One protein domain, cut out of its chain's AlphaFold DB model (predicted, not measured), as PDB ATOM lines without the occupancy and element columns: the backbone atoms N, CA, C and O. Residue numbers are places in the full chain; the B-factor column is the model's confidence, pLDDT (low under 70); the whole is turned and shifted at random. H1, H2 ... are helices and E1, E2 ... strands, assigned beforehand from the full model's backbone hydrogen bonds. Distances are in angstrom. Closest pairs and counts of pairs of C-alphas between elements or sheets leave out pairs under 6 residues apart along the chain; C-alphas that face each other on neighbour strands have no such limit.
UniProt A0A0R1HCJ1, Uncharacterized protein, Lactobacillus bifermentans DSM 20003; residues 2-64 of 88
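AT A GLANCE: This is residues 2 to 64 of the 88 residues of an uncharacterized protein of Lactobacillus bifermentans DSM 20003 (UniProt A0A0R1HCJ1). A small three-stranded sheet has one helix, H2, over one face, running along the strands, and no named helix over its other face. The short helix H1 is set off from this sheet and is joined to it by residues 6 to 17, a long stretch with no named element. The printed part has 63 residues, with two named helices and three named strands along the chain as H1, E1, H2, E2, E3; the sheet's order is E1, E2, E3, and it is mixed. The class is mixed, helices and strands, though under half of the residues, 26 of 63, are in named elements. The whole is compact, with a radius of gyration of the C-alphas of 11.7 A and spans of 35 by 24 by 20 A.

IN THESE COORDINATES: H1 is residues 2 to 5, and its C-alpha 2 is at (151.448, 141.205, 121.816). E1 is residues 18 to 20, and H2 is residues 23 to 31, 12.5 A from first to last C-alpha. E2 is residues 40 to 44, 13.2 A long, with C-alpha 40 at (159.565, 150.172, 139.010). E3 is residues 51 to 55, 12.1 A long, and ends with C-alpha 55 at (158.870, 144.945, 141.385).

HOW THE PARTS SIT: E2 is the inner strand of the sheet, and E1 and E3 are its edge strands. E1 and E2 are parallel at 25 degrees, with N 42 and O 19 at 2.8 A, within hydrogen-bond range. E2 and E3 form a hairpin, antiparallel at 137 degrees, with N 43 and O 52 at 2.8 A and N 41 and O 55 at 2.9 A, within hydrogen-bond range. H2 is on the sheet at a height over the sheet of 9.5 A. It lies over E2 and only just over E3, on which 3 of its 9 C-alphas fall. On the local plane its line and that of E2 stand at 8 degrees, along the strands. The closest C-alphas of H2 and E2 are those of Gln 23 and Cys 43, 5.5 A apart. E1, H2 and E2 make a strand-helix-strand unit, two parallel neighbour strands with a helix between them in the chain, with a right-handed crossover. H1 is not on the sheet, and it is apart from H2, E2 and E3. In H2 every O i to N i+4 pair is within hydrogen-bond range; H1 is too short for such a pair, and its one O i to N i+3 pair is within range.

THE WHOLE: The two C-alphas farthest apart are those of Asn 47 and Thr 64, at 35.8 A. The printed part has no cut. The link from H1 to E1 is long, with 12 residues, and that from E1 to H2 is tight. The mean pLDDT of the printed part is 81.5, and it is under 70 in residues 2 to 3, 5 to 12 and 59 to 62.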
ATOM      1  N   GLY A   2     151.360 140.427 123.068       68.62
ATOM      2  CA  GLY A   2     151.448 141.205 121.816       68.62
ATOM      3  C   GLY A   2     151.737 142.695 122.033       68.62
ATOM      4  O   GLY A   2     152.699 143.209 121.474       68.62
ATOM      5  N   ASP A   3     151.006 143.334 122.948       67.31
ATOM      6  CA  ASP A   3     151.187 144.761 123.272       67.31
ATOM      7  C   ASP A   3     152.539 145.083 123.920       67.31
ATOM      8  O   ASP A   3     153.069 146.177 123.766       67.31
ATOM      9  N   PHE A   4     153.133 144.119 124.629       70.75
ATOM     10  CA  PHE A   4     154.448 144.294 125.249       70.75
ATOM     11  C   PHE A   4     155.581 144.223 124.217       70.75
ATOM     12  O   PHE A   4     156.563 144.951 124.322       70.75
ATOM     13  N   LYS A   5     155.444 143.362 123.200       67.88
ATOM     14  CA  LYS A   5     156.458 143.189 122.147       67.88
ATOM     15  C   LYS A   5     156.340 144.203 121.011       67.88
ATOM     16  O   LYS A   5     157.328 144.426 120.323       67.88
ATOM     17  N   SER A   6     155.166 144.804 120.807       69.75
ATOM     18  CA  SER A   6     154.955 145.805 119.754       69.75
ATOM     19  C   SER A   6     155.693 147.122 120.016       69.75
ATOM     20  O   SER A   6     155.845 147.927 119.105       69.75
ATOM     21  N   GLY A   7     156.158 147.360 121.249       61.78
ATOM     22  CA  GLY A   7     156.933 148.550 121.603       61.78
ATOM     23  C   GLY A   7     156.117 149.843 121.679       61.78
ATOM     24  O   GLY A   7     156.667 150.873 122.055       61.78
ATOM     25  N   HIS A   8     154.804 149.800 121.423       58.59
ATOM     26  CA  HIS A   8     153.924 150.975 121.442       58.59
ATOM     27  C   HIS A   8     153.808 151.659 122.821       58.59
ATOM     28  O   HIS A   8     153.336 152.789 122.900       58.59
ATOM     29  N   GLY A   9     154.258 151.006 123.901       54.16
ATOM     30  CA  GLY A   9     154.294 151.555 125.263       54.16
ATOM     31  C   GLY A   9     155.696 151.760 125.853       54.16
ATOM     32  O   GLY A   9     155.801 152.075 127.033       54.16
ATOM     33  N   LEU A  10     156.768 151.559 125.074       55.59
ATOM     34  CA  LEU A  10     158.163 151.632 125.552       55.59
ATOM     35  C   LEU A  10     158.855 152.967 125.226       55.59
ATOM     36  O   LEU A  10     160.049 153.128 125.464       55.59
ATOM     37  N   SER A  11     158.126 153.923 124.653       57.34
ATOM     38  CA  SER A  11     158.719 155.087 123.985       57.34
ATOM     39  C   SER A  11     158.910 156.316 124.877       57.34
ATOM     40  O   SER A  11     159.351 157.351 124.378       57.34
ATOM     41  N   PHE A  12     158.555 156.255 126.163       60.12
ATOM     42  CA  PHE A  12     158.630 157.420 127.045       60.12
ATOM     43  C   PHE A  12     159.800 157.298 128.020       60.12
ATOM     44  O   PHE A  12     159.786 156.453 128.911       60.12
ATOM     45  N   TYR A  13     160.803 158.159 127.831       70.81
ATOM     46  CA  TYR A  13     162.001 158.243 128.662       70.81
ATOM     47  C   TYR A  13     161.966 159.541 129.470       70.81
ATOM     48  O   TYR A  13     162.247 160.619 128.945       70.81
ATOM     49  N   GLY A  14     161.585 159.436 130.739       73.50
ATOM     50  CA  GLY A  14     161.589 160.533 131.704       73.50
ATOM     51  C   GLY A  14     162.723 160.419 132.723       73.50
ATOM     52  O   GLY A  14     163.604 159.563 132.621       73.50
ATOM     53  N   ASP A  15     162.669 161.273 133.747       79.31
ATOM     54  CA  ASP A  15     163.550 161.172 134.919       79.31
ATOM     55  C   ASP A  15     163.376 159.842 135.667       79.31
ATOM     56  O   ASP A  15     164.333 159.331 136.244       79.31
ATOM     57  N   ARG A  16     162.154 159.297 135.655       83.75
ATOM     58  CA  ARG A  16     161.813 157.962 136.149       83.75
ATOM     59  C   ARG A  16     160.853 157.297 135.177       83.75
ATOM     60  O   ARG A  16     159.918 157.943 134.703       83.75
ATOM     61  N   ASN A  17     161.059 156.013 134.928       82.81
ATOM     62  CA  ASN A  17     160.242 155.210 134.030       82.81
ATOM     63  C   ASN A  17     159.571 154.088 134.802       82.81
ATOM     64  O   ASN A  17     160.195 153.395 135.604       82.81
ATOM     65  N   TYR A  18     158.288 153.897 134.525       87.00
ATOM     66  CA  TYR A  18     157.462 152.913 135.201       87.00
ATOM     67  C   TYR A  18     156.788 152.019 134.168       87.00
ATOM     68  O   TYR A  18     156.180 152.516 133.222       87.00
ATOM     69  N   LEU A  19     156.849 150.702 134.371       87.69
ATOM     70  CA  LEU A  19     156.000 149.767 133.637       87.69
ATOM     71  C   LEU A  19     154.695 149.591 134.413       87.69
ATOM     72  O   LEU A  19     154.712 149.042 135.511       87.69
ATOM     73  N   VAL A  20     153.568 150.016 133.844       89.81
ATOM     74  CA  VAL A  20     152.242 149.784 134.436       89.81
ATOM     75  C   VAL A  20     151.597 148.578 133.765       89.81
ATOM     76  O   VAL A  20     151.422 148.567 132.549       89.81
ATOM     77  N   THR A  21     151.252 147.545 134.535       90.50
ATOM     78  CA  THR A  21     150.616 146.339 133.984       90.50
ATOM     79  C   THR A  21     149.828 145.541 135.027       90.50
ATOM     80  O   THR A  21     149.908 145.824 136.219       90.50
ATOM     81  N   THR A  22     149.047 144.544 134.604       91.50
ATOM     82  CA  THR A  22     148.268 143.698 135.520       91.50
ATOM     83  C   THR A  22     149.168 142.833 136.402       91.50
ATOM     84  O   THR A  22     150.337 142.578 136.099       91.50
ATOM     85  N   GLN A  23     148.628 142.372 137.530       91.12
ATOM     86  CA  GLN A  23     149.402 141.611 138.509       91.12
ATOM     87  C   GLN A  23     149.893 140.272 137.958       91.12
ATOM     88  O   GLN A  23     150.996 139.843 138.310       91.12
ATOM     89  N   GLU A  24     149.074 139.630 137.129       90.81
ATOM     90  CA  GLU A  24     149.335 138.351 136.479       90.81
ATOM     91  C   GLU A  24     150.448 138.519 135.444       90.81
ATOM     92  O   GLU A  24     151.428 137.774 135.454       90.81
ATOM     93  N   PHE A  25     150.353 139.566 134.619       90.19
ATOM     94  CA  PHE A  25     151.327 139.835 133.568       90.19
ATOM     95  C   PHE A  25     152.695 140.230 134.124       90.19
ATOM     96  O   PHE A  25     153.723 139.746 133.655       90.19
ATOM     97  N   ALA A  26     152.726 141.050 135.178       90.62
ATOM     98  CA  ALA A  26     153.970 141.377 135.870       90.62
ATOM     99  C   ALA A  26     154.662 140.119 136.425       90.62
ATOM    100  O   ALA A  26     155.885 140.005 136.357       90.62
ATOM    101  N   GLY A  27     153.884 139.167 136.957       91.06
ATOM    102  CA  GLY A  27     154.405 137.886 137.436       91.06
ATOM    103  C   GLY A  27     155.003 137.042 136.310       91.06
ATOM    104  O   GLY A  27     156.114 136.533 136.455       91.06
ATOM    105  N   GLU A  28     154.310 136.953 135.174       91.94
ATOM    106  CA  GLU A  28     154.792 136.243 133.985       91.94
ATOM    107  C   GLU A  28     156.110 136.836 133.456       91.94
ATOM    108  O   GLU A  28     157.057 136.099 133.176       91.94
ATOM    109  N   LEU A  29     156.208 138.168 133.364       89.06
ATOM    110  CA  LEU A  29     157.432 138.848 132.925       89.06
ATOM    111  C   LEU A  29     158.604 138.605 133.877       89.06
ATOM    112  O   LEU A  29     159.727 138.394 133.421       89.06
ATOM    113  N   HIS A  30     158.350 138.614 135.187       89.06
ATOM    114  CA  HIS A  30     159.375 138.339 136.188       89.06
ATOM    115  C   HIS A  30     159.886 136.895 136.084       89.06
ATOM    116  O   HIS A  30     161.093 136.674 136.040       89.06
ATOM    117  N   GLN A  31     158.985 135.911 135.977       91.12
ATOM    118  CA  GLN A  31     159.356 134.497 135.823       91.12
ATOM    119  C   GLN A  31     160.171 134.235 134.554       91.12
ATOM    120  O   GLN A  31     161.079 133.410 134.560       91.12
ATOM    121  N   LYS A  32     159.863 134.953 133.470       90.25
ATOM    122  CA  LYS A  32     160.575 134.836 132.193       90.25
ATOM    123  C   LYS A  32     161.853 135.679 132.121       90.25
ATOM    124  O   LYS A  32     162.514 135.644 131.089       90.25
ATOM    125  N   ILE A  33     162.199 136.431 133.173       87.00
ATOM    126  CA  ILE A  33     163.347 137.358 133.196       87.00
ATOM    127  C   ILE A  33     163.258 138.363 132.027       87.00
ATOM    128  O   ILE A  33     164.224 138.671 131.339       87.00
ATOM    129  N   MET A  34     162.046 138.860 131.771       86.19
ATOM    130  CA  MET A  34     161.721 139.769 130.663       86.19
ATOM    131  C   MET A  34     161.321 141.168 131.146       86.19
ATOM    132  O   MET A  34     160.674 141.917 130.412       86.19
ATOM    133  N   LEU A  35     161.647 141.528 132.389       84.81
ATOM    134  CA  LEU A  35     161.346 142.862 132.895       84.81
ATOM    135  C   LEU A  35     162.193 143.911 132.155       84.81
ATOM    136  O   LEU A  35     163.407 143.736 132.041       84.81
ATOM    137  N   PRO A  36     161.576 144.991 131.641       80.62
ATOM    138  CA  PRO A  36     162.313 146.053 130.976       80.62
ATOM    139  C   PRO A  36     163.151 146.839 131.988       80.62
ATOM    140  O   PRO A  36     162.905 146.796 133.194       80.62
ATOM    141  N   ASN A  37     164.122 147.596 131.483       81.25
ATOM    142  CA  ASN A  37     164.963 148.457 132.305       81.25
ATOM    143  C   ASN A  37     164.181 149.705 132.754       81.25
ATOM    144  O   ASN A  37     164.208 150.741 132.087       81.25
ATOM    145  N   VAL A  38     163.433 149.573 133.851       84.69
ATOM    146  CA  VAL A  38     162.555 150.604 134.426       84.69
ATOM    147  C   VAL A  38     162.767 150.713 135.933       84.69
ATOM    148  O   VAL A  38     163.122 149.734 136.586       84.69
ATOM    149  N   ASP A  39     162.473 151.884 136.497       86.94
ATOM    150  CA  ASP A  39     162.650 152.161 137.925       86.94
ATOM    151  C   ASP A  39     161.728 151.307 138.801       86.94
ATOM    152  O   ASP A  39     162.121 150.850 139.877       86.94
ATOM    153  N   ALA A  40     160.500 151.064 138.337       89.75
ATOM    154  CA  ALA A  40     159.565 150.172 139.010       89.75
ATOM    155  C   ALA A  40     158.483 149.618 138.074       89.75
ATOM    156  O   ALA A  40     158.103 150.228 137.073       89.75
ATOM    157  N   VAL A  41     157.944 148.460 138.458       90.69
ATOM    158  CA  VAL A  41     156.740 147.873 137.864       90.69
ATOM    159  C   VAL A  41     155.567 148.136 138.797       90.69
ATOM    160  O   VAL A  41     155.580 147.707 139.955       90.69
ATOM    161  N   LEU A  42     154.559 148.839 138.295       93.44
ATOM    162  CA  LEU A  42     153.354 149.203 139.025       93.44
ATOM    163  C   LEU A  42     152.179 148.339 138.561       93.44
ATOM    164  O   LEU A  42     151.944 148.188 137.362       93.44
ATOM    165  N   CYS A  43     151.415 147.805 139.510       94.62
ATOM    166  CA  CYS A  43     150.216 147.026 139.234       94.62
ATOM    167  C   CYS A  43     148.996 147.610 139.946       94.62
ATOM    168  O   CYS A  43     149.116 148.018 141.104       94.62
ATOM    169  N   PRO A  44     147.818 147.623 139.304       95.25
ATOM    170  CA  PRO A  44     146.592 148.038 139.958       95.25
ATOM    171  C   PRO A  44     146.199 147.072 141.076       95.25
ATOM    172  O   PRO A  44     146.499 145.870 141.050       95.25
ATOM    173  N   ASP A  45     145.511 147.616 142.071       92.75
ATOM    174  CA  ASP A  45     144.826 146.820 143.073       92.75
ATOM    175  C   ASP A  45     143.601 146.107 142.487       92.75
ATOM    176  O   ASP A  45     143.147 146.412 141.385       92.75
ATOM    177  N   LYS A  46     143.056 145.129 143.222       88.88
ATOM    178  CA  LYS A  46     141.907 144.336 142.746       88.88
ATOM    179  C   LYS A  46     140.683 145.201 142.419       88.88
ATOM    180  O   LYS A  46     139.875 144.816 141.583       88.88
ATOM    181  N   ASN A  47     140.575 146.360 143.067       91.62
ATOM    182  CA  ASN A  47     139.471 147.299 142.911       91.62
ATOM    183  C   ASN A  47     139.761 148.400 141.875       91.62
ATOM    184  O   ASN A  47     138.923 149.278 141.701       91.62
ATOM    185  N   TRP A  48     140.922 148.381 141.207       89.31
ATOM    186  CA  TRP A  48     141.357 149.384 140.223       89.31
ATOM    187  C   TRP A  48     141.362 150.834 140.735       89.31
ATOM    188  O   TRP A  48     141.231 151.783 139.968       89.31
ATOM    189  N   THR A  49     141.544 151.017 142.040       92.94
ATOM    190  CA  THR A  49     141.519 152.330 142.703       92.94
ATOM    191  C   THR A  49     142.902 152.942 142.877       92.94
ATOM    192  O   THR A  49     143.036 154.157 143.004       92.94
ATOM    193  N   ARG A  50     143.949 152.113 142.898       93.00
ATOM    194  CA  ARG A  50     145.332 152.547 143.136       93.00
ATOM    195  C   ARG A  50     146.340 151.609 142.496       93.00
ATOM    196  O   ARG A  50     146.057 150.433 142.279       93.00
ATOM    197  N   LEU A  51     147.533 152.141 142.245       94.62
ATOM    198  CA  LEU A  51     148.689 151.394 141.763       94.62
ATOM    199  C   LEU A  51     149.643 151.091 142.921       94.62
ATOM    200  O   LEU A  51     149.947 151.965 143.730       94.62
ATOM    201  N   TYR A  52     150.154 149.866 142.957       93.69
ATOM    202  CA  TYR A  52     151.184 149.428 143.888       93.69
ATOM    203  C   TYR A  52     152.444 149.024 143.154       93.69
ATOM    204  O   TYR A  52     152.396 148.402 142.095       93.69
ATOM    205  N   GLN A  53     153.581 149.315 143.770       92.75
ATOM    206  CA  GLN A  53     154.864 148.838 143.292       92.75
ATOM    207  C   GLN A  53     155.006 147.347 143.588       92.75
ATOM    208  O   GLN A  53     155.008 146.936 144.747       92.75
ATOM    209  N   LYS A  54     155.110 146.540 142.529       90.94
ATOM    210  CA  LYS A  54     155.246 145.082 142.629       90.94
ATOM    211  C   LYS A  54     156.692 144.622 142.492       90.94
ATOM    212  O   LYS A  54     157.111 143.724 143.213       90.94
ATOM    213  N   PHE A  55     157.455 145.251 141.599       89.50
ATOM    214  CA  PHE A  55     158.870 144.945 141.385       89.50
ATOM    215  C   PHE A  55     159.699 146.223 141.273       89.50
ATOM    216  O   PHE A  55     159.210 147.240 140.775       89.50
ATOM    217  N   THR A  56     160.963 146.134 141.687       85.56
ATOM    218  CA  THR A  56     161.939 147.233 141.640       85.56
ATOM    219  C   THR A  56     163.202 146.747 140.923       85.56
ATOM    220  O   THR A  56     164.137 146.300 141.586       85.56
ATOM    221  N   PRO A  57     163.227 146.759 139.579       76.56
ATOM    222  CA  PRO A  57     164.369 146.266 138.805       76.56
ATOM    223  C   PRO A  57     165.660 147.064 139.057       76.56
ATOM    224  O   PRO A  57     166.751 146.517 138.938       76.56
ATOM    225  N   GLY A  58     165.534 148.333 139.458       70.25
ATOM    226  CA  GLY A  58     166.647 149.207 139.829       70.25
ATOM    227  C   GLY A  58     166.491 150.600 139.218       70.25
ATOM    228  O   GLY A  58     165.789 150.751 138.221       70.25
ATOM    229  N   PRO A  59     167.104 151.639 139.809       65.50
ATOM    230  CA  PRO A  59     166.973 153.000 139.311       65.50
ATOM    231  C   PRO A  59     167.671 153.158 137.959       65.50
ATOM    232  O   PRO A  59     168.826 152.759 137.792       65.50
ATOM    233  N   THR A  60     166.995 153.805 137.017       65.44
ATOM    234  CA  THR A  60     167.523 154.052 135.676       65.44
ATOM    235  C   THR A  60     167.571 155.549 135.411       65.44
ATOM    236  O   THR A  60     166.556 156.240 135.419       65.44
ATOM    237  N   ARG A  61     168.769 156.102 135.191       63.56
ATOM    238  CA  ARG A  61     168.911 157.497 134.748       63.56
ATOM    239  C   ARG A  61     168.758 157.548 133.235       63.56
ATOM    240  O   ARG A  61     169.742 157.568 132.508       63.56
ATOM    241  N   ASN A  62     167.512 157.569 132.782       65.69
ATOM    242  CA  ASN A  62     167.185 157.490 131.357       65.69
ATOM    243  C   ASN A  62     166.828 158.845 130.734       65.69
ATOM    244  O   ASN A  62     166.429 158.890 129.571       65.69
ATOM    245  N   ARG A  63     166.947 159.957 131.472       70.75
ATOM    246  CA  ARG A  63     166.694 161.279 130.897       70.75
ATOM    247  C   ARG A  63     167.742 161.593 129.828       70.75
ATOM    248  O   ARG A  63     168.902 161.839 130.149       70.75
ATOM    249  N   THR A  64     167.302 161.662 128.576       74.88
ATOM    250  CA  THR A  64     168.135 162.019 127.414       74.88
ATOM    251  C   THR A  64     167.888 163.438 126.900       74.88
ATOM    252  O   THR A  64     168.693 163.949 126.128       74.88
TER     253      THR A  64